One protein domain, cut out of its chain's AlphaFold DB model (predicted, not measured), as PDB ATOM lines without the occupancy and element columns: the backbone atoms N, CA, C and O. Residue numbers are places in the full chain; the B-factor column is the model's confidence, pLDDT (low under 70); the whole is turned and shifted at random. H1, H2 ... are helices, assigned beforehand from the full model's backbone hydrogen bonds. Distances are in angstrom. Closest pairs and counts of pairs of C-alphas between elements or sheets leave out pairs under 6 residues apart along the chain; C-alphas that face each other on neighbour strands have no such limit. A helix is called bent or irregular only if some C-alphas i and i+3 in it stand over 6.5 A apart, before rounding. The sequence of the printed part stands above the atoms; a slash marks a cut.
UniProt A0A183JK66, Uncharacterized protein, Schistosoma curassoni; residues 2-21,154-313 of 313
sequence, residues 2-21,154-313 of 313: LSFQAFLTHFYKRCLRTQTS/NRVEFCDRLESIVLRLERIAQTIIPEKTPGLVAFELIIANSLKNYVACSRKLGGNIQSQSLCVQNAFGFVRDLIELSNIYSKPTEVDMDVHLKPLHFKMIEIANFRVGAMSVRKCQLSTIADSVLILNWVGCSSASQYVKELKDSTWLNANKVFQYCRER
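Overview. This is residues 2 to 21 and 154 to 313 of the 313 residues of an uncharacterized protein of Schistosoma curassoni (UniProt A0A183JK66). Six helices run lengthwise in one bundle, and a lone helical arm, H2, sticks out from one end of it. H1, bent but nearly straight H3, H4, H6 and H7 each touch the next to close a ring, and H5 packs on H4 and H6. The printed part has 180 residues with seven named helices, H1 to H7 in chain order, and no named strand: the class is all helix. The whole is loose, with a radius of gyration of the C-alphas of 20.4 A and spans of 79 by 34 by 31 A; the arm, residues 154 to 177, makes the length, and the body without it spans 51 by 27 by 26 A.

Arrangement. H1, residues 2 to 18, has a kink of 25 degrees near residue 12. H2, residues 154 to 175, touches no helix. H3, residues 182 to 205, was assigned as one helix by its hydrogen bonds but is bent, with C-alphas 192 and 195 6.5 A apart; its arms H3a, residues 182 to 192, and H3b, residues 195 to 205, stand at a shallow tilt of 15 degrees. H1 touches H3a, the closest C-alphas being those of Thr 18 and Gly 183, 3.9 A apart. H3b and H4, residues 207 to 230, form a helical hairpin, closest at the C-alphas of Ser 202 and Gln 210, 4.9 A. H5, residues 238 to 257, is irregular, with C-alphas 244 and 247 7.1 A apart and a kink of 50 degrees near residue 245; with its residues 247 to 255 alone it touches H4, closest at the C-alphas of Gln 212 and Ile 255, 5.6 A. H6, residues 264 to 284, is only just irregular, with C-alphas 280 and 283 7.0 A apart. H4 and H6 touch and run the same way at a shallow tilt of 5 degrees, closest at the C-alphas of Ile 209 and Leu 270, 6.6 A. H5 touches H6, closest at the C-alphas of Ala 256 and Ala 274, 4.2 A. H7, residues 288 to 311, forms a hairpin with H6 and touches H1, closest at the C-alphas of Leu 16 and Ser 289, 6.1 A. Every O i to N i+4 pair is within hydrogen-bond range in H2, H3a, H4 and H7, but 12 of 13 in H1, 6 of 7 in H3b, 14 of 16 in H5 and 9 of 17 in H6.

Along the chain. H1 begins at C-alpha 2, (5.677, 13.662, -51.450), and is 24.4 A long. H2 begins at C-alpha 154, (-57.996, -0.290, -66.857), and is 31.4 A long. H4 is 35.5 A, H5 27.1 A and H6 33.9 A long. H7, 33.7 A long, ends at C-alpha 311, (16.574, 7.026, -49.371).

Size, cuts and confidence. The C-alphas farthest apart, those of Asn 154 and Glu 312, are 80.0 A apart. Residues 22 to 153 are not printed, and C-alphas 21 and 154 are 47.6 A apart across the cut. Of the links that are printed whole, none is long. Mean pLDDT of the printed part is 82.8; residues 2 to 21, 154 to 155, 174 to 178, 265 and 312 to 313 are under 70.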
ATOM      1  N   LEU A   2       5.808  12.192 -51.336       43.62
ATOM      2  CA  LEU A   2       5.677  13.662 -51.450       43.62
ATOM      3  C   LEU A   2       4.349  14.126 -52.081       43.62
ATOM      4  O   LEU A   2       3.708  15.042 -51.576       43.62
ATOM      5  N   SER A   3       3.874  13.438 -53.125       50.44
ATOM      6  CA  SER A   3       2.544  13.675 -53.713       50.44
ATOM      7  C   SER A   3       1.394  13.407 -52.736       50.44
ATOM      8  O   SER A   3       0.369  14.079 -52.788       50.44
ATOM      9  N   PHE A   4       1.574  12.448 -51.829       52.62
ATOM     10  CA  PHE A   4       0.602  12.085 -50.804       52.62
ATOM     11  C   PHE A   4       0.641  13.054 -49.606       52.62
ATOM     12  O   PHE A   4      -0.395  13.430 -49.073       52.62
ATOM     13  N   GLN A   5       1.821  13.556 -49.238       53.78
ATOM     14  CA  GLN A   5       1.976  14.640 -48.265       53.78
ATOM     15  C   GLN A   5       1.337  15.939 -48.756       53.78
ATOM     16  O   GLN A   5       0.538  16.527 -48.035       53.78
ATOM     17  N   ALA A   6       1.612  16.343 -50.001       58.34
ATOM     18  CA  ALA A   6       0.949  17.490 -50.621       58.34
ATOM     19  C   ALA A   6      -0.576  17.300 -50.649       58.34
ATOM     20  O   ALA A   6      -1.331  18.218 -50.323       58.34
ATOM     21  N   PHE A   7      -1.027  16.080 -50.962       57.16
ATOM     22  CA  PHE A   7      -2.432  15.694 -50.894       57.16
ATOM     23  C   PHE A   7      -3.033  15.926 -49.492       57.16
ATOM     24  O   PHE A   7      -4.036  16.630 -49.384       57.16
ATOM     25  N   LEU A   8      -2.408  15.426 -48.420       55.09
ATOM     26  CA  LEU A   8      -2.903  15.572 -47.043       55.09
ATOM     27  C   LEU A   8      -2.901  17.027 -46.556       55.09
ATOM     28  O   LEU A   8      -3.822  17.454 -45.859       55.09
ATOM     29  N   THR A   9      -1.899  17.817 -46.945       57.88
ATOM     30  CA  THR A   9      -1.848  19.251 -46.631       57.88
ATOM     31  C   THR A   9      -2.990  20.014 -47.305       57.88
ATOM     32  O   THR A   9      -3.634  20.850 -46.668       57.88
ATOM     33  N   HIS A  10      -3.277  19.715 -48.577       59.34
ATOM     34  CA  HIS A  10      -4.414  20.302 -49.287       59.34
ATOM     35  C   HIS A  10      -5.756  19.836 -48.717       59.34
ATOM     36  O   HIS A  10      -6.658  20.660 -48.563       59.34
ATOM     37  N   PHE A  11      -5.868  18.554 -48.365       55.16
ATOM     38  CA  PHE A  11      -7.046  17.964 -47.738       55.16
ATOM     39  C   PHE A  11      -7.398  18.678 -46.429       55.16
ATOM     40  O   PHE A  11      -8.503  19.193 -46.297       55.16
ATOM     41  N   TYR A  12      -6.436  18.843 -45.518       56.19
ATOM     42  CA  TYR A  12      -6.649  19.535 -44.241       56.19
ATOM     43  C   TYR A  12      -7.115  20.990 -44.408       56.19
ATOM     44  O   TYR A  12      -8.118  21.393 -43.818       56.19
ATOM     45  N   LYS A  13      -6.446  21.772 -45.272       57.28
ATOM     46  CA  LYS A  13      -6.823  23.175 -45.535       57.28
ATOM     47  C   LYS A  13      -8.243  23.314 -46.102       57.28
ATOM     48  O   LYS A  13      -8.856  24.369 -45.950       57.28
ATOM     49  N   ARG A  14      -8.758  22.287 -46.786       58.16
ATOM     50  CA  ARG A  14     -10.091  22.302 -47.405       58.16
ATOM     51  C   ARG A  14     -11.176  21.665 -46.531       58.16
ATOM     52  O   ARG A  14     -12.290  22.172 -46.552       58.16
ATOM     53  N   CYS A  15     -10.861  20.641 -45.733       51.78
ATOM     54  CA  CYS A  15     -11.784  20.033 -44.761       51.78
ATOM     55  C   CYS A  15     -12.289  21.042 -43.716       51.78
ATOM     56  O   CYS A  15     -13.439  20.980 -43.289       51.78
ATOM     57  N   LEU A  16     -11.467  22.034 -43.360       51.91
ATOM     58  CA  LEU A  16     -11.894  23.168 -42.534       51.91
ATOM     59  C   LEU A  16     -13.039  23.982 -43.171       51.91
ATOM     60  O   LEU A  16     -13.859  24.544 -42.455       51.91
ATOM     61  N   ARG A  17     -13.135  24.024 -44.508       50.25
ATOM     62  CA  ARG A  17     -14.177  24.771 -45.238       50.25
ATOM     63  C   ARG A  17     -15.474  23.980 -45.428       50.25
ATOM     64  O   ARG A  17     -16.522  24.584 -45.604       50.25
ATOM     65  N   THR A  18     -15.423  22.647 -45.394       48.16
ATOM     66  CA  THR A  18     -16.595  21.761 -45.560       48.16
ATOM     67  C   THR A  18     -17.412  21.584 -44.278       48.16
ATOM     68  O   THR A  18     -18.553  21.128 -44.333       48.16
ATOM     69  N   GLN A  19     -16.850  21.940 -43.118       48.03
ATOM     70  CA  GLN A  19     -17.435  21.668 -41.800       48.03
ATOM     71  C   GLN A  19     -18.730  22.461 -41.517       48.03
ATOM     72  O   GLN A  19     -19.501  22.088 -40.636       48.03
ATOM     73  N   THR A  20     -19.007  23.521 -42.281       45.81
ATOM     74  CA  THR A  20     -20.224  24.338 -42.149       45.81
ATOM     75  C   THR A  20     -21.483  23.640 -42.678       45.81
ATOM     76  O   THR A  20     -22.567  23.916 -42.169       45.81
ATOM     77  N   SER A  21     -21.356  22.688 -43.616       41.44
ATOM     78  CA  SER A  21     -22.502  21.962 -44.204       41.44
ATOM     79  C   SER A  21     -23.048  20.879 -43.265       41.44
ATOM     80  O   SER A  21     -24.252  20.775 -43.068       41.44
ATOM     81  N   ASN A 154     -58.166  -1.089 -68.072       63.66
ATOM     82  CA  ASN A 154     -57.996  -0.290 -66.857       63.66
ATOM     83  C   ASN A 154     -56.598  -0.474 -66.223       63.66
ATOM     84  O   ASN A 154     -56.063   0.437 -65.595       63.66
ATOM     85  N   ARG A 155     -55.967  -1.647 -66.407       66.69
ATOM     86  CA  ARG A 155     -54.566  -1.880 -66.011       66.69
ATOM     87  C   ARG A 155     -53.571  -1.233 -66.968       66.69
ATOM     88  O   ARG A 155     -52.573  -0.705 -66.495       66.69
ATOM     89  N   VAL A 156     -53.836  -1.266 -68.271       72.38
ATOM     90  CA  VAL A 156     -52.995  -0.621 -69.288       72.38
ATOM     91  C   VAL A 156     -53.013   0.896 -69.096       72.38
ATOM     92  O   VAL A 156     -51.953   1.484 -68.931       72.38
ATOM     93  N   GLU A 157     -54.189   1.510 -68.938       77.31
ATOM     94  CA  GLU A 157     -54.300   2.946 -68.635       77.31
ATOM     95  C   GLU A 157     -53.635   3.323 -67.302       77.31
ATOM     96  O   GLU A 157     -53.057   4.404 -67.164       77.31
ATOM     97  N   PHE A 158     -53.692   2.442 -66.297       78.19
ATOM     98  CA  PHE A 158     -52.997   2.661 -65.031       78.19
ATOM     99  C   PHE A 158     -51.471   2.606 -65.190       78.19
ATOM    100  O   PHE A 158     -50.775   3.455 -64.629       78.19
ATOM    101  N   CYS A 159     -50.955   1.653 -65.971       83.06
ATOM    102  CA  CYS A 159     -49.535   1.559 -66.305       83.06
ATOM    103  C   CYS A 159     -49.059   2.788 -67.092       83.06
ATOM    104  O   CYS A 159     -48.057   3.381 -66.705       83.06
ATOM    105  N   ASP A 160     -49.817   3.236 -68.094       85.19
ATOM    106  CA  ASP A 160     -49.488   4.423 -68.895       85.19
ATOM    107  C   ASP A 160     -49.476   5.696 -68.035       85.19
ATOM    108  O   ASP A 160     -48.599   6.555 -68.157       85.19
ATOM    109  N   ARG A 161     -50.428   5.817 -67.098       88.44
ATOM    110  CA  ARG A 161     -50.448   6.921 -66.125       88.44
ATOM    111  C   ARG A 161     -49.254   6.866 -65.181       88.44
ATOM    112  O   ARG A 161     -48.684   7.917 -64.893       88.44
ATOM    113  N   LEU A 162     -48.868   5.685 -64.698       87.50
ATOM    114  CA  LEU A 162     -47.683   5.530 -63.854       87.50
ATOM    115  C   LEU A 162     -46.405   5.879 -64.614       87.50
ATOM    116  O   LEU A 162     -45.603   6.655 -64.105       87.50
ATOM    117  N   GLU A 163     -46.245   5.380 -65.835       90.00
ATOM    118  CA  GLU A 163     -45.098   5.682 -66.686       90.00
ATOM    119  C   GLU A 163     -45.026   7.183 -66.996       90.00
ATOM    120  O   GLU A 163     -43.977   7.809 -66.836       90.00
ATOM    121  N   SER A 164     -46.164   7.817 -67.299       92.38
ATOM    122  CA  SER A 164     -46.236   9.269 -67.474       92.38
ATOM    123  C   SER A 164     -45.866  10.040 -66.202       92.38
ATOM    124  O   SER A 164     -45.246  11.103 -66.305       92.38
ATOM    125  N   ILE A 165     -46.253   9.562 -65.016       92.19
ATOM    126  CA  ILE A 165     -45.896  10.191 -63.736       92.19
ATOM    127  C   ILE A 165     -44.398  10.025 -63.467       92.19
ATOM    128  O   ILE A 165     -43.752  11.011 -63.115       92.19
ATOM    129  N   VAL A 166     -43.835   8.833 -63.684       90.06
ATOM    130  CA  VAL A 166     -42.398   8.552 -63.540       90.06
ATOM    131  C   VAL A 166     -41.588   9.443 -64.475       90.06
ATOM    132  O   VAL A 166     -40.726  10.176 -64.000       90.06
ATOM    133  N   LEU A 167     -41.936   9.511 -65.762       90.56
ATOM    134  CA  LEU A 167     -41.268  10.385 -66.732       90.56
ATOM    135  C   LEU A 167     -41.343  11.864 -66.336       90.56
ATOM    136  O   LEU A 167     -40.398  12.629 -66.545       90.56
ATOM    137  N   ARG A 168     -42.471  12.302 -65.762       89.19
ATOM    138  CA  ARG A 168     -42.628  13.686 -65.299       89.19
ATOM    139  C   ARG A 168     -41.793  13.957 -64.048       89.19
ATOM    140  O   ARG A 168     -41.210  15.033 -63.953       89.19
ATOM    141  N   LEU A 169     -41.707  13.002 -63.125       85.81
ATOM    142  CA  LEU A 169     -40.863  13.088 -61.933       85.81
ATOM    143  C   LEU A 169     -39.375  13.055 -62.289       85.81
ATOM    144  O   LEU A 169     -38.629  13.877 -61.770       85.81
ATOM    145  N   GLU A 170     -38.955  12.195 -63.213       83.50
ATOM    146  CA  GLU A 170     -37.585  12.157 -63.732       83.50
ATOM    147  C   GLU A 170     -37.205  13.481 -64.396       83.50
ATOM    148  O   GLU A 170     -36.139  14.029 -64.114       83.50
ATOM    149  N   ARG A 171     -38.104  14.058 -65.207       84.31
ATOM    150  CA  ARG A 171     -37.886  15.368 -65.835       84.31
ATOM    151  C   ARG A 171     -37.774  16.487 -64.798       84.31
ATOM    152  O   ARG A 171     -36.890  17.329 -64.913       84.31
ATOM    153  N   ILE A 172     -38.634  16.491 -63.775       79.94
ATOM    154  CA  ILE A 172     -38.559  17.461 -62.671       79.94
ATOM    155  C   ILE A 172     -37.243  17.285 -61.899       79.94
ATOM    156  O   ILE A 172     -36.539  18.268 -61.666       79.94
ATOM    157  N   ALA A 173     -36.858  16.049 -61.581       74.25
ATOM    158  CA  ALA A 173     -35.602  15.735 -60.905       74.25
ATOM    159  C   ALA A 173     -34.369  16.159 -61.725       74.25
ATOM    160  O   ALA A 173     -33.386  16.607 -61.152       74.25
ATOM    161  N   GLN A 174     -34.431  16.088 -63.057       66.38
ATOM    162  CA  GLN A 174     -33.362  16.557 -63.952       66.38
ATOM    163  C   GLN A 174     -33.297  18.089 -64.058       66.38
ATOM    164  O   GLN A 174     -32.221  18.637 -64.287       66.38
ATOM    165  N   THR A 175     -34.423  18.792 -63.887       61.72
ATOM    166  CA  THR A 175     -34.457  20.270 -63.863       61.72
ATOM    167  C   THR A 175     -34.044  20.867 -62.519       61.72
ATOM    168  O   THR A 175     -33.567  22.000 -62.471       61.72
ATOM    169  N   ILE A 176     -34.183  20.110 -61.431       61.03
ATOM    170  CA  ILE A 176     -33.630  20.466 -60.128       61.03
ATOM    171  C   ILE A 176     -32.170  20.018 -60.147       61.03
ATOM    172  O   ILE A 176     -31.847  18.914 -59.733       61.03
ATOM    173  N   ILE A 177     -31.271  20.860 -60.652       57.09
ATOM    174  CA  ILE A 177     -29.846  20.698 -60.353       57.09
ATOM    175  C   ILE A 177     -29.687  21.246 -58.934       57.09
ATOM    176  O   ILE A 177     -29.741  22.469 -58.776       57.09
ATOM    177  N   PRO A 178     -29.561  20.407 -57.886       61.06
ATOM    178  CA  PRO A 178     -29.284  20.935 -56.563       61.06
ATOM    179  C   PRO A 178     -27.964  21.696 -56.658       61.06
ATOM    180  O   PRO A 178     -26.941  21.149 -57.080       61.06
ATOM    181  N   GLU A 179     -28.003  22.984 -56.328       71.69
ATOM    182  CA  GLU A 179     -26.798  23.791 -56.232       71.69
ATOM    183  C   GLU A 179     -25.840  23.076 -55.271       71.69
ATOM    184  O   GLU A 179     -26.163  22.835 -54.103       71.69
ATOM    185  N   LYS A 180     -24.679  22.649 -55.782       80.94
ATOM    186  CA  LYS A 180     -23.717  21.911 -54.967       80.94
ATOM    187  C   LYS A 180     -23.227  22.808 -53.846       80.94
ATOM    188  O   LYS A 180     -22.747  23.914 -54.091       80.94
ATOM    189  N   THR A 181     -23.268  22.295 -52.621       84.25
ATOM    190  CA  THR A 181     -22.776  23.056 -51.476       84.25
ATOM    191  C   THR A 181     -21.287  23.380 -51.646       84.25
ATOM    192  O   THR A 181     -20.529  22.562 -52.185       84.25
ATOM    193  N   PRO A 182     -20.814  24.545 -51.162       83.44
ATOM    194  CA  PRO A 182     -19.405  24.929 -51.269       83.44
ATOM    195  C   PRO A 182     -18.448  23.871 -50.709       83.44
ATOM    196  O   PRO A 182     -17.341  23.696 -51.220       83.44
ATOM    197  N   GLY A 183     -18.888  23.134 -49.682       82.88
ATOM    198  CA  GLY A 183     -18.158  21.997 -49.134       82.88
ATOM    199  C   GLY A 183     -17.983  20.865 -50.149       82.88
ATOM    200  O   GLY A 183     -16.855  20.444 -50.406       82.88
ATOM    201  N   LEU A 184     -19.071  20.410 -50.775       86.50
ATOM    202  CA  LEU A 184     -19.018  19.352 -51.785       86.50
ATOM    203  C   LEU A 184     -18.116  19.743 -52.966       86.50
ATOM    204  O   LEU A 184     -17.229  18.976 -53.337       86.50
ATOM    205  N   VAL A 185     -18.245  20.973 -53.478       89.38
ATOM    206  CA  VAL A 185     -17.377  21.496 -54.553       89.38
ATOM    207  C   VAL A 185     -15.907  21.493 -54.127       89.38
ATOM    208  O   VAL A 185     -15.017  21.074 -54.871       89.38
ATOM    209  N   ALA A 186     -15.621  21.946 -52.905       86.81
ATOM    210  CA  ALA A 186     -14.265  21.976 -52.381       86.81
ATOM    211  C   ALA A 186     -13.654  20.571 -52.242       86.81
ATOM    212  O   ALA A 186     -12.458  20.405 -52.501       86.81
ATOM    213  N   PHE A 187     -14.462  19.576 -51.872       88.69
ATOM    214  CA  PHE A 187     -14.049  18.178 -51.793       88.69
ATOM    215  C   PHE A 187     -13.809  17.565 -53.180       88.69
ATOM    216  O   PHE A 187     -12.780  16.928 -53.412       88.69
ATOM    217  N   GLU A 188     -14.691  17.828 -54.143       92.50
ATOM    218  CA  GLU A 188     -14.528  17.377 -55.529       92.50
ATOM    219  C   GLU A 188     -13.251  17.933 -56.175       92.50
ATOM    220  O   GLU A 188     -12.576  17.218 -56.915       92.50
ATOM    221  N   LEU A 189     -12.840  19.161 -55.838       90.44
ATOM    222  CA  LEU A 189     -11.558  19.718 -56.286       90.44
ATOM    223  C   LEU A 189     -10.346  18.945 -55.738       90.44
ATOM    224  O   LEU A 189      -9.344  18.791 -56.443       90.44
ATOM    225  N   ILE A 190     -10.421  18.428 -54.506       89.56
ATOM    226  CA  ILE A 190      -9.369  17.564 -53.945       89.56
ATOM    227  C   ILE A 190      -9.273  16.259 -54.746       89.56
ATOM    228  O   ILE A 190      -8.167  15.818 -55.076       89.56
ATOM    229  N   ILE A 191     -10.421  15.669 -55.092       93.00
ATOM    230  CA  ILE A 191     -10.499  14.458 -55.916       93.00
ATOM    231  C   ILE A 191      -9.922  14.720 -57.315       93.00
ATOM    232  O   ILE A 191      -9.044  13.991 -57.786       93.00
ATOM    233  N   ALA A 192     -10.391  15.781 -57.971       92.25
ATOM    234  CA  ALA A 192     -10.059  16.101 -59.354       92.25
ATOM    235  C   ALA A 192      -8.585  16.471 -59.553       92.25
ATOM    236  O   ALA A 192      -8.040  16.220 -60.630       92.25
ATOM    237  N   ASN A 193      -7.940  17.043 -58.532       91.62
ATOM    238  CA  ASN A 193      -6.561  17.506 -58.622       91.62
ATOM    239  C   ASN A 193      -5.597  16.594 -57.847       91.62
ATOM    240  O   ASN A 193      -4.876  15.785 -58.435       91.62
ATOM    241  N   SER A 194      -5.596  16.682 -56.517       89.00
ATOM    242  CA  SER A 194      -4.586  16.037 -55.671       89.00
ATOM    243  C   SER A 194      -4.664  14.508 -55.731       89.00
ATOM    244  O   SER A 194      -3.643  13.844 -55.930       89.00
ATOM    245  N   LEU A 195      -5.866  13.939 -55.607       92.50
ATOM    246  CA  LEU A 195      -6.062  12.489 -55.657       92.50
ATOM    247  C   LEU A 195      -5.795  11.938 -57.062       92.50
ATOM    248  O   LEU A 195      -5.107  10.929 -57.203       92.50
ATOM    249  N   LYS A 196      -6.270  12.624 -58.109       93.81
ATOM    250  CA  LYS A 196      -5.987  12.262 -59.505       93.81
ATOM    251  C   LYS A 196      -4.483  12.192 -59.779       93.81
ATOM    252  O   LYS A 196      -4.018  11.223 -60.381       93.81
ATOM    253  N   ASN A 197      -3.719  13.173 -59.298       93.38
ATOM    254  CA  ASN A 197      -2.263  13.196 -59.434       93.38
ATOM    255  C   ASN A 197      -1.597  12.051 -58.659       93.38
ATOM    256  O   ASN A 197      -0.708  11.386 -59.192       93.38
ATOM    257  N   TYR A 198      -2.050  11.771 -57.433       93.19
ATOM    258  CA  TYR A 198      -1.589  10.617 -56.658       93.19
ATOM    259  C   TYR A 198      -1.815   9.298 -57.412       93.19
ATOM    260  O   TYR A 198      -0.861   8.550 -57.615       93.19
ATOM    261  N   VAL A 199      -3.031   9.047 -57.908       95.50
ATOM    262  CA  VAL A 199      -3.369   7.830 -58.670       95.50
ATOM    263  C   VAL A 199      -2.551   7.733 -59.960       95.50
ATOM    264  O   VAL A 199      -2.055   6.659 -60.304       95.50
ATOM    265  N   ALA A 200      -2.356   8.847 -60.672       95.69
ATOM    266  CA  ALA A 200      -1.535   8.880 -61.880       95.69
ATOM    267  C   ALA A 200      -0.065   8.524 -61.594       95.69
ATOM    268  O   ALA A 200       0.548   7.788 -62.366       95.69
ATOM    269  N   CYS A 201       0.495   9.000 -60.480       92.19
ATOM    270  CA  CYS A 201       1.837   8.628 -60.035       92.19
ATOM    271  C   CYS A 201       1.912   7.153 -59.615       92.19
ATOM    272  O   CYS A 201       2.816   6.447 -60.056       92.19
ATOM    273  N   SER A 202       0.946   6.661 -58.836       93.62
ATOM    274  CA  SER A 202       0.885   5.257 -58.406       93.62
ATOM    275  C   SER A 202       0.750   4.288 -59.581       93.62
ATOM    276  O   SER A 202       1.353   3.217 -59.572       93.62
ATOM    277  N   ARG A 203       0.052   4.689 -60.651       95.75
ATOM    278  CA  ARG A 203      -0.032   3.919 -61.900       95.75
ATOM    279  C   ARG A 203       1.329   3.714 -62.567       95.75
ATOM    280  O   ARG A 203       1.556   2.657 -63.136       95.75
ATOM    281  N   LYS A 204       2.237   4.692 -62.486       93.94
ATOM    282  CA  LYS A 204       3.600   4.553 -63.030       93.94
ATOM    283  C   LYS A 204       4.433   3.533 -62.247       93.94
ATOM    284  O   LYS A 204       5.339   2.944 -62.820       93.94
ATOM    285  N   LEU A 205       4.134   3.344 -60.959       89.44
ATOM    286  CA  LEU A 205       4.812   2.377 -60.090       89.44
ATOM    287  C   LEU A 205       4.249   0.954 -60.245       89.44
ATOM    288  O   LEU A 205       4.976  -0.016 -60.045       89.44
ATOM    289  N   GLY A 206       2.974   0.829 -60.621       90.44
ATOM    290  CA  GLY A 206       2.330  -0.454 -60.901       90.44
ATOM    291  C   GLY A 206       2.141  -1.353 -59.671       90.44
ATOM    292  O   GLY A 206       2.329  -0.949 -58.518       90.44
ATOM    293  N   GLY A 207       1.733  -2.599 -59.926       91.75
ATOM    294  CA  GLY A 207       1.551  -3.642 -58.909       91.75
ATOM    295  C   GLY A 207       0.633  -3.228 -57.751       91.75
ATOM    296  O   GLY A 207      -0.333  -2.488 -57.935       91.75
ATOM    297  N   ASN A 208       0.965  -3.673 -56.535       92.81
ATOM    298  CA  ASN A 208       0.164  -3.405 -55.334       92.81
ATOM    299  C   ASN A 208      -0.011  -1.911 -55.030       92.81
ATOM    300  O   ASN A 208      -1.025  -1.534 -54.456       92.81
ATOM    301  N   ILE A 209       0.933  -1.049 -55.427       92.38
ATOM    302  CA  ILE A 209       0.836   0.402 -55.200       92.38
ATOM    303  C   ILE A 209      -0.257   1.006 -56.083       92.38
ATOM    304  O   ILE A 209      -1.071   1.805 -55.617       92.38
ATOM    305  N   GLN A 210      -0.313   0.597 -57.352       95.12
ATOM    306  CA  GLN A 210      -1.403   0.983 -58.240       95.12
ATOM    307  C   GLN A 210      -2.745   0.489 -57.686       95.12
ATOM    308  O   GLN A 210      -3.668   1.293 -57.552       95.12
ATOM    309  N   SER A 211      -2.848  -0.788 -57.312       96.25
ATOM    310  CA  SER A 211      -4.091  -1.367 -56.786       96.25
ATOM    311  C   SER A 211      -4.559  -0.693 -55.488       96.25
ATOM    312  O   SER A 211      -5.727  -0.317 -55.384       96.25
ATOM    313  N   GLN A 212      -3.647  -0.426 -54.544       96.06
ATOM    314  CA  GLN A 212      -3.960   0.312 -53.317       96.06
ATOM    315  C   GLN A 212      -4.457   1.730 -53.638       96.06
ATOM    316  O   GLN A 212      -5.415   2.201 -53.031       96.06
ATOM    317  N   SER A 213      -3.863   2.409 -54.628       95.88
ATOM    318  CA  SER A 213      -4.286   3.762 -55.011       95.88
ATOM    319  C   SER A 213      -5.700   3.827 -55.593       95.88
ATOM    320  O   SER A 213      -6.404   4.806 -55.351       95.88
ATOM    321  N   LEU A 214      -6.142   2.782 -56.301       97.38
ATOM    322  CA  LEU A 214      -7.520   2.678 -56.789       97.38
ATOM    323  C   LEU A 214      -8.499   2.439 -55.635       97.38
ATOM    324  O   LEU A 214      -9.578   3.024 -55.609       97.38
ATOM    325  N   CYS A 215      -8.104   1.653 -54.632       97.38
ATOM    326  CA  CYS A 215      -8.918   1.469 -53.431       97.38
ATOM    327  C   CYS A 215      -9.064   2.778 -52.647       97.38
ATOM    328  O   CYS A 215     -10.175   3.122 -52.250       97.38
ATOM    329  N   VAL A 216      -7.975   3.546 -52.506       96.75
ATOM    330  CA  VAL A 216      -8.015   4.905 -51.941       96.75
ATOM    331  C   VAL A 216      -8.966   5.784 -52.750       96.75
ATOM    332  O   VAL A 216      -9.820   6.438 -52.163       96.75
ATOM    333  N   GLN A 217      -8.886   5.767 -54.084       97.00
ATOM    334  CA  GLN A 217      -9.800   6.540 -54.928       97.00
ATOM    335  C   GLN A 217     -11.275   6.202 -54.667       97.00
ATOM    336  O   GLN A 217     -12.090   7.113 -54.546       97.00
ATOM    337  N   ASN A 218     -11.601   4.919 -54.518       97.12
ATOM    338  CA  ASN A 218     -12.959   4.479 -54.201       97.12
ATOM    339  C   ASN A 218     -13.404   4.940 -52.804       97.12
ATOM    340  O   ASN A 218     -14.537   5.379 -52.645       97.12
ATOM    341  N   ALA A 219     -12.510   4.917 -51.809       97.00
ATOM    342  CA  ALA A 219     -12.806   5.433 -50.472       97.00
ATOM    343  C   ALA A 219     -13.125   6.942 -50.487       97.00
ATOM    344  O   ALA A 219     -14.053   7.384 -49.816       97.00
ATOM    345  N   PHE A 220     -12.423   7.730 -51.309       96.25
ATOM    346  CA  PHE A 220     -12.779   9.135 -51.549       96.25
ATOM    347  C   PHE A 220     -14.139   9.297 -52.230       96.25
ATOM    348  O   PHE A 220     -14.843  10.259 -51.931       96.25
ATOM    349  N   GLY A 221     -14.509   8.372 -53.120       95.81
ATOM    350  CA  GLY A 221     -15.851   8.299 -53.697       95.81
ATOM    351  C   GLY A 221     -16.918   8.170 -52.614       95.81
ATOM    352  O   GLY A 221     -17.773   9.040 -52.515       95.81
ATOM    353  N   PHE A 222     -16.783   7.188 -51.717       95.50
ATOM    354  CA  PHE A 222     -17.727   7.004 -50.608       95.50
ATOM    355  C   PHE A 222     -17.846   8.237 -49.707       95.50
ATOM    356  O   PHE A 222     -18.947   8.622 -49.329       95.50
ATOM    357  N   VAL A 223     -16.728   8.896 -49.386       94.69
ATOM    358  CA  VAL A 223     -16.761  10.143 -48.606       94.69
ATOM    359  C   VAL A 223     -17.490  11.255 -49.368       94.69
ATOM    360  O   VAL A 223     -18.259  11.995 -48.759       94.69
ATOM    361  N   ARG A 224     -17.286  11.375 -50.686       94.94
ATOM    362  CA  ARG A 224     -18.000  12.355 -51.518       94.94
ATOM    363  C   ARG A 224     -19.505  12.101 -51.494       94.94
ATOM    364  O   ARG A 224     -20.257  13.047 -51.286       94.94
ATOM    365  N   ASP A 225     -19.908  10.847 -51.654       92.81
ATOM    366  CA  ASP A 225     -21.315  10.450 -51.665       92.81
ATOM    367  C   ASP A 225     -21.965  10.716 -50.295       92.81
ATOM    368  O   ASP A 225     -23.065  11.253 -50.230       92.81
ATOM    369  N   LEU A 226     -21.259  10.465 -49.185       90.62
ATOM    370  CA  LEU A 226     -21.731  10.823 -47.839       90.62
ATOM    371  C   LEU A 226     -21.901  12.340 -47.650       90.62
ATOM    372  O   LEU A 226     -22.888  12.775 -47.055       90.62
ATOM    373  N   ILE A 227     -20.969  13.156 -48.158       89.50
ATOM    374  CA  ILE A 227     -21.097  14.624 -48.134       89.50
ATOM    375  C   ILE A 227     -22.317  15.059 -48.958       89.50
ATOM    376  O   ILE A 227     -23.060  15.943 -48.539       89.50
ATOM    377  N   GLU A 228     -22.542  14.439 -50.114       88.69
ATOM    378  CA  GLU A 228     -23.690  14.719 -50.975       88.69
ATOM    379  C   GLU A 228     -25.017  14.352 -50.295       88.69
ATOM    380  O   GLU A 228     -25.907  15.201 -50.214       88.69
ATOM    381  N   LEU A 229     -25.112  13.158 -49.698       85.38
ATOM    382  CA  LEU A 229     -26.273  12.731 -48.912       85.38
ATOM    383  C   LEU A 229     -26.551  13.682 -47.740       85.38
ATOM    384  O   LEU A 229     -27.708  14.009 -47.483       85.38
ATOM    385  N   SER A 230     -25.515  14.183 -47.062       84.38
ATOM    386  CA  SER A 230     -25.682  15.107 -45.929       84.38
ATOM    387  C   SER A 230     -26.354  16.438 -46.298       84.38
ATOM    388  O   SER A 230     -26.864  17.127 -45.422       84.38
ATOM    389  N   ASN A 231     -26.384  16.801 -47.586       81.31
ATOM    390  CA  ASN A 231     -27.083  18.002 -48.050       81.31
ATOM    391  C   ASN A 231     -28.596  17.781 -48.212       81.31
ATOM    392  O   ASN A 231     -29.345  18.751 -48.304       81.31
ATOM    393  N   ILE A 232     -29.034  16.522 -48.290       81.31
ATOM    394  CA  ILE A 232     -30.419  16.129 -48.580       81.31
ATOM    395  C   ILE A 232     -31.089  15.559 -47.324       81.31
ATOM    396  O   ILE A 232     -32.284  15.762 -47.109       81.31
ATOM    397  N   TYR A 233     -30.320  14.876 -46.476       80.56
ATOM    398  CA  TYR A 233     -30.814  14.164 -45.304       80.56
ATOM    399  C   TYR A 233     -30.336  14.797 -43.997       80.56
ATOM    400  O   TYR A 233     -29.214  15.292 -43.885       80.56
ATOM    401  N   SER A 234     -31.183  14.728 -42.971       82.12
ATOM    402  CA  SER A 234     -30.800  15.063 -41.598       82.12
ATOM    403  C   SER A 234     -29.738  14.100 -41.073       82.12
ATOM    404  O   SER A 234     -29.684  12.939 -41.478       82.12
ATOM    405  N   LYS A 235     -28.924  14.567 -40.116       80.75
ATOM    406  CA  LYS A 235     -27.931  13.722 -39.447       80.75
ATOM    407  C   LYS A 235     -28.628  12.505 -38.807       80.75
ATOM    408  O   LYS A 235     -29.510  12.717 -37.971       80.75
ATOM    409  N   PRO A 236     -28.243  11.270 -39.163       83.25
ATOM    410  CA  PRO A 236     -28.835  10.077 -38.577       83.25
ATOM    411  C   PRO A 236     -28.291   9.824 -37.159       83.25
ATOM    412  O   PRO A 236     -27.375  10.514 -36.691       83.25
ATOM    413  N   THR A 237     -28.887   8.863 -36.446       88.19
ATOM    414  CA  THR A 237     -28.435   8.472 -35.099       88.19
ATOM    415  C   THR A 237     -27.017   7.894 -35.153       88.19
ATOM    416  O   THR A 237     -26.528   7.542 -36.223       88.19
ATOM    417  N   GLU A 238     -26.322   7.778 -34.018       84.12
ATOM    418  CA  GLU A 238     -24.969   7.189 -34.010       84.12
ATOM    419  C   GLU A 238     -24.954   5.745 -34.532       84.12
ATOM    420  O   GLU A 238     -24.046   5.367 -35.271       84.12
ATOM    421  N   VAL A 239     -25.992   4.967 -34.211       87.06
ATOM    422  CA  VAL A 239     -26.149   3.581 -34.673       87.06
ATOM    423  C   VAL A 239     -26.336   3.535 -36.191       87.06
ATOM    424  O   VAL A 239     -25.663   2.771 -36.879       87.06
ATOM    425  N   ASP A 240     -27.200   4.394 -36.727       86.38
ATOM    426  CA  ASP A 240     -27.455   4.472 -38.168       86.38
ATOM    427  C   ASP A 240     -26.244   5.036 -38.930       86.38
ATOM    428  O   ASP A 240     -25.928   4.588 -40.035       86.38
ATOM    429  N   MET A 241     -25.511   5.984 -38.331       86.44
ATOM    430  CA  MET A 241     -24.259   6.507 -38.886       86.44
ATOM    431  C   MET A 241     -23.231   5.396 -39.095       86.44
ATOM    432  O   MET A 241     -22.591   5.370 -40.144       86.44
ATOM    433  N   ASP A 242     -23.081   4.463 -38.149       88.94
ATOM    434  CA  ASP A 242     -22.161   3.330 -38.310       88.94
ATOM    435  C   ASP A 242     -22.540   2.470 -39.525       88.94
ATOM    436  O   ASP A 242     -21.689   2.132 -40.348       88.94
ATOM    437  N   VAL A 243     -23.839   2.212 -39.721       91.44
ATOM    438  CA  VAL A 243     -24.344   1.480 -40.894       91.44
ATOM    439  C   VAL A 243     -23.957   2.177 -42.199       91.44
ATOM    440  O   VAL A 243     -23.490   1.514 -43.127       91.44
ATOM    441  N   HIS A 244     -24.089   3.502 -42.263       87.69
ATOM    442  CA  HIS A 244     -23.698   4.284 -43.438       87.69
ATOM    443  C   HIS A 244     -22.177   4.340 -43.659       87.69
ATOM    444  O   HIS A 244     -21.733   4.474 -44.800       87.69
ATOM    445  N   LEU A 245     -21.370   4.213 -42.601       92.75
ATOM    446  CA  LEU A 245     -19.906   4.242 -42.678       92.75
ATOM    447  C   LEU A 245     -19.277   2.877 -42.988       92.75
ATOM    448  O   LEU A 245     -18.153   2.841 -43.496       92.75
ATOM    449  N   LYS A 246     -19.989   1.762 -42.780       94.06
ATOM    450  CA  LYS A 246     -19.492   0.401 -43.069       94.06
ATOM    451  C   LYS A 246     -18.818   0.252 -44.440       94.06
ATOM    452  O   LYS A 246     -17.710  -0.288 -44.477       94.06
ATOM    453  N   PRO A 247     -19.387   0.733 -45.568       94.38
ATOM    454  CA  PRO A 247     -18.723   0.632 -46.871       94.38
ATOM    455  C   PRO A 247     -17.351   1.320 -46.903       94.38
ATOM    456  O   PRO A 247     -16.393   0.778 -47.462       94.38
ATOM    457  N   LEU A 248     -17.230   2.485 -46.259       95.50
ATOM    458  CA  LEU A 248     -15.966   3.202 -46.121       95.50
ATOM    459  C   LEU A 248     -14.983   2.411 -45.248       95.50
ATOM    460  O   LEU A 248     -13.835   2.225 -45.651       95.50
ATOM    461  N   HIS A 249     -15.429   1.897 -44.099       95.88
ATOM    462  CA  HIS A 249     -14.590   1.107 -43.189       95.88
ATOM    463  C   HIS A 249     -14.050  -0.161 -43.850       95.88
ATOM    464  O   HIS A 249     -12.847  -0.417 -43.780       95.88
ATOM    465  N   PHE A 250     -14.888  -0.911 -44.573       96.50
ATOM    466  CA  PHE A 250     -14.433  -2.069 -45.347       96.50
ATOM    467  C   PHE A 250     -13.370  -1.678 -46.370       96.50
ATOM    468  O   PHE A 250     -12.348  -2.357 -46.495       96.50
ATOM    469  N   LYS A 251     -13.560  -0.546 -47.058       96.06
ATOM    470  CA  LYS A 251     -12.582  -0.068 -48.036       96.06
ATOM    471  C   LYS A 251     -11.260   0.334 -47.388       96.06
ATOM    472  O   LYS A 251     -10.198   0.077 -47.952       96.06
ATOM    473  N   MET A 252     -11.300   0.918 -46.195       95.69
ATOM    474  CA  MET A 252     -10.109   1.257 -45.413       95.69
ATOM    475  C   MET A 252      -9.338   0.012 -44.960       95.69
ATOM    476  O   MET A 252      -8.111  -0.013 -45.068       95.69
ATOM    477  N   ILE A 253     -10.040  -1.038 -44.527       96.38
ATOM    478  CA  ILE A 253      -9.432  -2.333 -44.185       96.38
ATOM    479  C   ILE A 253      -8.761  -2.949 -45.421       96.38
ATOM    480  O   ILE A 253      -7.605  -3.368 -45.358       96.38
ATOM    481  N   GLU A 254      -9.438  -2.939 -46.573       96.44
ATOM    482  CA  GLU A 254      -8.869  -3.402 -47.845       96.44
ATOM    483  C   GLU A 254      -7.585  -2.634 -48.206       96.44
ATOM    484  O   GLU A 254      -6.570  -3.243 -48.545       96.44
ATOM    485  N   ILE A 255      -7.585  -1.302 -48.063       96.44
ATOM    486  CA  ILE A 255      -6.402  -0.453 -48.286       96.44
ATOM    487  C   ILE A 255      -5.249  -0.851 -47.358       96.44
ATOM    488  O   ILE A 255      -4.097  -0.918 -47.804       96.44
ATOM    489  N   ALA A 256      -5.544  -1.123 -46.085       94.25
ATOM    490  CA  ALA A 256      -4.542  -1.518 -45.105       94.25
ATOM    491  C   ALA A 256      -3.919  -2.886 -45.419       94.25
ATOM    492  O   ALA A 256      -2.720  -3.080 -45.204       94.25
ATOM    493  N   ASN A 257      -4.687  -3.809 -46.001       95.06
ATOM    494  CA  ASN A 257      -4.237  -5.170 -46.300       95.06
ATOM    495  C   ASN A 257      -3.181  -5.253 -47.410       95.06
ATOM    496  O   ASN A 257      -2.416  -6.215 -47.444       95.06
ATOM    497  N   PHE A 258      -3.032  -4.230 -48.260       93.31
ATOM    498  CA  PHE A 258      -1.999  -4.228 -49.306       93.31
ATOM    499  C   PHE A 258      -0.563  -4.320 -48.774       93.31
ATOM    500  O   PHE A 258       0.334  -4.728 -49.515       93.31
ATOM    501  N   ARG A 259      -0.317  -3.947 -47.510       86.75
ATOM    502  CA  ARG A 259       1.018  -4.050 -46.893       86.75
ATOM    503  C   ARG A 259       1.407  -5.487 -46.525       86.75
ATOM    504  O   ARG A 259       2.592  -5.757 -46.318       86.75
ATOM    505  N   VAL A 260       0.435  -6.395 -46.422       87.12
ATOM    506  CA  VAL A 260       0.659  -7.798 -46.054       87.12
ATOM    507  C   VAL A 260       1.397  -8.499 -47.198       87.12
ATOM    508  O   VAL A 260       1.009  -8.396 -48.358       87.12
ATOM    509  N   GLY A 261       2.511  -9.168 -46.888       77.56
ATOM    510  CA  GLY A 261       3.325  -9.877 -47.885       77.56
ATOM    511  C   GLY A 261       4.112  -8.984 -48.859       77.56
ATOM    512  O   GLY A 261       4.710  -9.491 -49.806       77.56
ATOM    513  N   ALA A 262       4.147  -7.662 -48.660       81.12
ATOM    514  CA  ALA A 262       4.882  -6.759 -49.544       81.12
ATOM    515  C   ALA A 262       6.411  -6.825 -49.334       81.12
ATOM    516  O   ALA A 262       6.903  -6.798 -48.205       81.12
ATOM    517  N   MET A 263       7.168  -6.822 -50.440       75.62
ATOM    518  CA  MET A 263       8.638  -6.732 -50.445       75.62
ATOM    519  C   MET A 263       9.132  -5.351 -49.968       75.62
ATOM    520  O   MET A 263       8.465  -4.339 -50.201       75.62
ATOM    521  N   SER A 264      10.315  -5.309 -49.343       71.00
ATOM    522  CA  SER A 264      10.847  -4.208 -48.509       71.00
ATOM    523  C   SER A 264      10.546  -2.777 -48.989       71.00
ATOM    524  O   SER A 264       9.838  -2.046 -48.299       71.00
ATOM    525  N   VAL A 265      11.022  -2.370 -50.171       69.19
ATOM    526  CA  VAL A 265      10.906  -0.972 -50.648       69.19
ATOM    527  C   VAL A 265       9.448  -0.562 -50.896       69.19
ATOM    528  O   VAL A 265       9.050   0.568 -50.609       69.19
ATOM    529  N   ARG A 266       8.610  -1.492 -51.371       78.88
ATOM    530  CA  ARG A 266       7.174  -1.240 -51.588       78.88
ATOM    531  C   ARG A 266       6.386  -1.293 -50.281       78.88
ATOM    532  O   ARG A 266       5.425  -0.544 -50.132       78.88
ATOM    533  N   LYS A 267       6.808  -2.124 -49.322       84.38
ATOM    534  CA  LYS A 267       6.171  -2.259 -48.002       84.38
ATOM    535  C   LYS A 267       6.107  -0.920 -47.276       84.38
ATOM    536  O   LYS A 267       5.055  -0.554 -46.778       84.38
ATOM    537  N   CYS A 268       7.198  -0.163 -47.302       84.00
ATOM    538  CA  CYS A 268       7.275   1.185 -46.751       84.00
ATOM    539  C   CYS A 268       6.180   2.120 -47.291       84.00
ATOM    540  O   CYS A 268       5.430   2.712 -46.518       84.00
ATOM    541  N   GLN A 269       6.039   2.204 -48.616       85.12
ATOM    542  CA  GLN A 269       5.038   3.058 -49.261       85.12
ATOM    543  C   GLN A 269       3.607   2.601 -48.944       85.12
ATOM    544  O   GLN A 269       2.761   3.427 -48.606       85.12
ATOM    545  N   LEU A 270       3.354   1.291 -49.017       90.94
ATOM    546  CA  LEU A 270       2.041   0.699 -48.754       90.94
ATOM    547  C   LEU A 270       1.619   0.876 -47.289       90.94
ATOM    548  O   LEU A 270       0.452   1.168 -47.029       90.94
ATOM    549  N   SER A 271       2.560   0.754 -46.345       88.75
ATOM    550  CA  SER A 271       2.321   0.986 -44.918       88.75
ATOM    551  C   SER A 271       1.999   2.443 -44.618       88.75
ATOM    552  O   SER A 271       1.035   2.698 -43.908       88.75
ATOM    553  N   THR A 272       2.723   3.409 -45.201       87.75
ATOM    554  CA  THR A 272       2.398   4.829 -44.985       87.75
ATOM    555  C   THR A 272       0.964   5.146 -45.404       87.75
ATOM    556  O   THR A 272       0.254   5.842 -44.683       87.75
ATOM    557  N   ILE A 273       0.517   4.615 -46.547       91.75
ATOM    558  CA  ILE A 273      -0.865   4.798 -47.002       91.75
ATOM    559  C   ILE A 273      -1.847   4.088 -46.064       91.75
ATOM    560  O   ILE A 273      -2.839   4.696 -45.667       91.75
ATOM    561  N   ALA A 274      -1.556   2.848 -45.663       92.38
ATOM    562  CA  ALA A 274      -2.383   2.079 -44.734       92.38
ATOM    563  C   ALA A 274      -2.609   2.808 -43.400       92.38
ATOM    564  O   ALA A 274      -3.739   2.872 -42.931       92.38
ATOM    565  N   ASP A 275      -1.565   3.398 -42.822       88.75
ATOM    566  CA  ASP A 275      -1.666   4.091 -41.533       88.75
ATOM    567  C   ASP A 275      -2.410   5.431 -41.668       88.75
ATOM    568  O   ASP A 275      -3.121   5.866 -40.766       88.75
ATOM    569  N   SER A 276      -2.286   6.079 -42.828       90.06
ATOM    570  CA  SER A 276      -2.896   7.385 -43.094       90.06
ATOM    571  C   SER A 276      -4.373   7.346 -43.481       90.06
ATOM    572  O   SER A 276      -5.059   8.364 -43.384       90.06
ATOM    573  N   VAL A 277      -4.876   6.197 -43.950       92.69
ATOM    574  CA  VAL A 277      -6.228   6.090 -44.527       92.69
ATOM    575  C   VAL A 277      -7.326   6.404 -43.506       92.69
ATOM    576  O   VAL A 277      -8.410   6.845 -43.884       92.69
ATOM    577  N   LEU A 278      -7.015   6.267 -42.210       91.75
ATOM    578  CA  LEU A 278      -7.879   6.647 -41.090       91.75
ATOM    579  C   LEU A 278      -8.374   8.091 -41.180       91.75
ATOM    580  O   LEU A 278      -9.471   8.383 -40.714       91.75
ATOM    581  N   ILE A 279      -7.636   8.976 -41.858       91.50
ATOM    582  CA  ILE A 279      -8.027  10.379 -42.016       91.50
ATOM    583  C   ILE A 279      -9.398  10.545 -42.674       91.50
ATOM    584  O   ILE A 279     -10.058  11.543 -42.415       91.50
ATOM    585  N   LEU A 280      -9.849   9.574 -43.478       93.00
ATOM    586  CA  LEU A 280     -11.156   9.592 -44.139       93.00
ATOM    587  C   LEU A 280     -12.331   9.425 -43.178       93.00
ATOM    588  O   LEU A 280     -13.433   9.852 -43.508       93.00
ATOM    589  N   ASN A 281     -12.102   8.884 -41.983       92.62
ATOM    590  CA  ASN A 281     -13.150   8.658 -40.992       92.62
ATOM    591  C   ASN A 281     -13.632   9.955 -40.309       92.62
ATOM    592  O   ASN A 281     -14.555   9.920 -39.500       92.62
ATOM    593  N   TRP A 282     -13.058  11.115 -40.662       92.38
ATOM    594  CA  TRP A 282     -13.453  12.425 -40.132       92.38
ATOM    595  C   TRP A 282     -14.945  12.737 -40.301       92.38
ATOM    596  O   TRP A 282     -15.498  13.482 -39.497       92.38
ATOM    597  N   VAL A 283     -15.593  12.169 -41.325       88.75
ATOM    598  CA  VAL A 283     -17.030  12.341 -41.589       88.75
ATOM    599  C   VAL A 283     -17.921  11.771 -40.482       88.75
ATOM    600  O   VAL A 283     -19.043  12.235 -40.308       88.75
ATOM    601  N   GLY A 284     -17.423  10.800 -39.710       86.38
ATOM    602  CA  GLY A 284     -18.109  10.249 -38.540       86.38
ATOM    603  C   GLY A 284     -17.764  10.960 -37.229       86.38
ATOM    604  O   GLY A 284     -18.324  10.630 -36.188       86.38
ATOM    605  N   CYS A 285     -16.840  11.926 -37.239       85.69
ATOM    606  CA  CYS A 285     -16.307  12.529 -36.022       85.69
ATOM    607  C   CYS A 285     -16.973  13.869 -35.692       85.69
ATOM    608  O   CYS A 285     -17.014  14.787 -36.511       85.69
ATOM    609  N   SER A 286     -17.363  14.047 -34.429       82.38
ATOM    610  CA  SER A 286     -17.894  15.318 -33.910       82.38
ATOM    611  C   SER A 286     -16.890  16.478 -34.026       82.38
ATOM    612  O   SER A 286     -17.275  17.614 -34.297       82.38
ATOM    613  N   SER A 287     -15.593  16.179 -33.890       86.94
ATOM    614  CA  SER A 287     -14.487  17.148 -33.937       86.94
ATOM    615  C   SER A 287     -13.579  16.926 -35.151       86.94
ATOM    616  O   SER A 287     -12.367  16.768 -35.016       86.94
ATOM    617  N   ALA A 288     -14.167  16.917 -36.352       82.94
ATOM    618  CA  ALA A 288     -13.471  16.632 -37.611       82.94
ATOM    619  C   ALA A 288     -12.160  17.417 -37.816       82.94
ATOM    620  O   ALA A 288     -11.149  16.834 -38.193       82.94
ATOM    621  N   SER A 289     -12.150  18.726 -37.543       83.44
ATOM    622  CA  SER A 289     -10.950  19.565 -37.708       83.44
ATOM    623  C   SER A 289      -9.755  19.062 -36.885       83.44
ATOM    624  O   SER A 289      -8.671  18.841 -37.430       83.44
ATOM    625  N   GLN A 290      -9.972  18.809 -35.590       87.50
ATOM    626  CA  GLN A 290      -8.936  18.307 -34.689       87.50
ATOM    627  C   GLN A 290      -8.495  16.893 -35.090       87.50
ATOM    628  O   GLN A 290      -7.300  16.629 -35.185       87.50
ATOM    629  N   TYR A 291      -9.453  16.025 -35.431       87.69
ATOM    630  CA  TYR A 291      -9.188  14.660 -35.889       87.69
ATOM    631  C   TYR A 291      -8.274  14.624 -37.124       87.69
ATOM    632  O   TYR A 291      -7.255  13.929 -37.153       87.69
ATOM    633  N   VAL A 292      -8.597  15.421 -38.149       87.81
ATOM    634  CA  VAL A 292      -7.795  15.499 -39.379       87.81
ATOM    635  C   VAL A 292      -6.419  16.107 -39.090       87.81
ATOM    636  O   VAL A 292      -5.434  15.669 -39.685       87.81
ATOM    637  N   LYS A 293      -6.322  17.085 -38.179       87.62
ATOM    638  CA  LYS A 293      -5.044  17.691 -37.777       87.62
ATOM    639  C   LYS A 293      -4.099  16.653 -37.171       87.62
ATOM    640  O   LYS A 293      -2.984  16.496 -37.663       87.62
ATOM    641  N   GLU A 294      -4.563  15.926 -36.158       89.69
ATOM    642  CA  GLU A 294      -3.776  14.919 -35.437       89.69
ATOM    643  C   GLU A 294      -3.288  13.811 -36.376       89.69
ATOM    644  O   GLU A 294      -2.100  13.471 -36.394       89.69
ATOM    645  N   LEU A 295      -4.176  13.300 -37.234       88.31
ATOM    646  CA  LEU A 295      -3.811  12.271 -38.205       88.31
ATOM    647  C   LEU A 295      -2.872  12.783 -39.291       88.31
ATOM    648  O   LEU A 295      -1.963  12.052 -39.693       88.31
ATOM    649  N   LYS A 296      -3.036  14.025 -39.758       87.06
ATOM    650  CA  LYS A 296      -2.098  14.644 -40.702       87.06
ATOM    651  C   LYS A 296      -0.707  14.741 -40.085       87.06
ATOM    652  O   LYS A 296       0.260  14.390 -40.757       87.06
ATOM    653  N   ASP A 297      -0.598  15.228 -38.853       85.38
ATOM    654  CA  ASP A 297       0.690  15.438 -38.186       85.38
ATOM    655  C   ASP A 297       1.401  14.100 -37.924       85.38
ATOM    656  O   ASP A 297       2.576  13.945 -38.270       85.38
ATOM    657  N   SER A 298       0.663  13.093 -37.442       84.62
ATOM    658  CA  SER A 298       1.170  11.724 -37.273       84.62
ATOM    659  C   SER A 298       1.607  11.096 -38.603       84.62
ATOM    660  O   SER A 298       2.724  10.583 -38.736       84.62
ATOM    661  N   THR A 299       0.772  11.213 -39.641       84.19
ATOM    662  CA  THR A 299       1.083  10.683 -40.974       84.19
ATOM    663  C   THR A 299       2.296  11.372 -41.589       84.19
ATOM    664  O   THR A 299       3.135  10.709 -42.196       84.19
ATOM    665  N   TRP A 300       2.408  12.692 -41.443       82.81
ATOM    666  CA  TRP A 300       3.541  13.470 -41.941       82.81
ATOM    667  C   TRP A 300       4.853  12.994 -41.317       82.81
ATOM    668  O   TRP A 300       5.829  12.749 -42.028       82.81
ATOM    669  N   LEU A 301       4.863  12.809 -39.995       82.94
ATOM    670  CA  LEU A 301       6.021  12.290 -39.276       82.94
ATOM    671  C   LEU A 301       6.401  10.886 -39.767       82.94
ATOM    672  O   LEU A 301       7.574  10.636 -40.053       82.94
ATOM    673  N   ASN A 302       5.425   9.987 -39.914       79.94
ATOM    674  CA  ASN A 302       5.660   8.628 -40.407       79.94
ATOM    675  C   ASN A 302       6.182   8.624 -41.856       79.94
ATOM    676  O   ASN A 302       7.173   7.965 -42.165       79.94
ATOM    677  N   ALA A 303       5.580   9.426 -42.737       82.56
ATOM    678  CA  ALA A 303       6.001   9.565 -44.128       82.56
ATOM    679  C   ALA A 303       7.449  10.062 -44.251       82.56
ATOM    680  O   ALA A 303       8.193   9.545 -45.085       82.56
ATOM    681  N   ASN A 304       7.874  11.007 -43.405       83.50
ATOM    682  CA  ASN A 304       9.255  11.494 -43.388       83.50
ATOM    683  C   ASN A 304      10.242  10.418 -42.920       83.50
ATOM    684  O   ASN A 304      11.288  10.254 -43.545       83.50
ATOM    685  N   LYS A 305       9.904   9.655 -41.870       81.94
ATOM    686  CA  LYS A 305      10.726   8.521 -41.410       81.94
ATOM    687  C   LYS A 305      10.889   7.479 -42.513       81.94
ATOM    688  O   LYS A 305      11.999   7.038 -42.798       81.94
ATOM    689  N   VAL A 306       9.787   7.132 -43.174       77.62
ATOM    690  CA  VAL A 306       9.790   6.196 -44.300       77.62
ATOM    691  C   VAL A 306      10.603   6.737 -45.474       77.62
ATOM    692  O   VAL A 306      11.364   5.994 -46.083       77.62
ATOM    693  N   PHE A 307      10.480   8.027 -45.788       78.62
ATOM    694  CA  PHE A 307      11.262   8.653 -46.849       78.62
ATOM    695  C   PHE A 307      12.767   8.595 -46.563       78.62
ATOM    696  O   PHE A 307      13.525   8.237 -47.459       78.62
ATOM    697  N   GLN A 308      13.194   8.897 -45.332       80.56
ATOM    698  CA  GLN A 308      14.598   8.771 -44.927       80.56
ATOM    699  C   GLN A 308      15.081   7.323 -45.071       80.56
ATOM    700  O   GLN A 308      16.043   7.069 -45.792       80.56
ATOM    701  N   TYR A 309      14.328   6.368 -44.520       75.81
ATOM    702  CA  TYR A 309      14.642   4.940 -44.596       75.81
ATOM    703  C   TYR A 309      14.745   4.401 -46.031       75.81
ATOM    704  O   TYR A 309      15.609   3.582 -46.332       75.81
ATOM    705  N   CYS A 310      13.861   4.843 -46.930       70.00
ATOM    706  CA  CYS A 310      13.885   4.445 -48.338       70.00
ATOM    707  C   CYS A 310      14.960   5.160 -49.162       70.00
ATOM    708  O   CYS A 310      15.241   4.711 -50.264       70.00
ATOM    709  N   ARG A 311      15.496   6.292 -48.694       70.75
ATOM    710  CA  ARG A 311      16.574   7.026 -49.371       70.75
ATOM    711  C   ARG A 311      17.953   6.458 -49.026       70.75
ATOM    712  O   ARG A 311      18.874   6.584 -49.819       70.75
ATOM    713  N   GLU A 312      18.088   5.882 -47.839       66.44
ATOM    714  CA  GLU A 312      19.341   5.331 -47.305       66.44
ATOM    715  C   GLU A 312      19.612   3.879 -47.743       66.44
ATOM    716  O   GLU A 312      20.621   3.297 -47.349       66.44
ATOM    717  N   ARG A 313      18.730   3.290 -48.557       52.66
ATOM    718  CA  ARG A 313      18.834   1.934 -49.112       52.66
ATOM    719  C   ARG A 313      18.646   1.936 -50.615       52.66
ATOM    720  O   ARG A 313      19.272   1.071 -51.260       52.66
TER     721      ARG A 313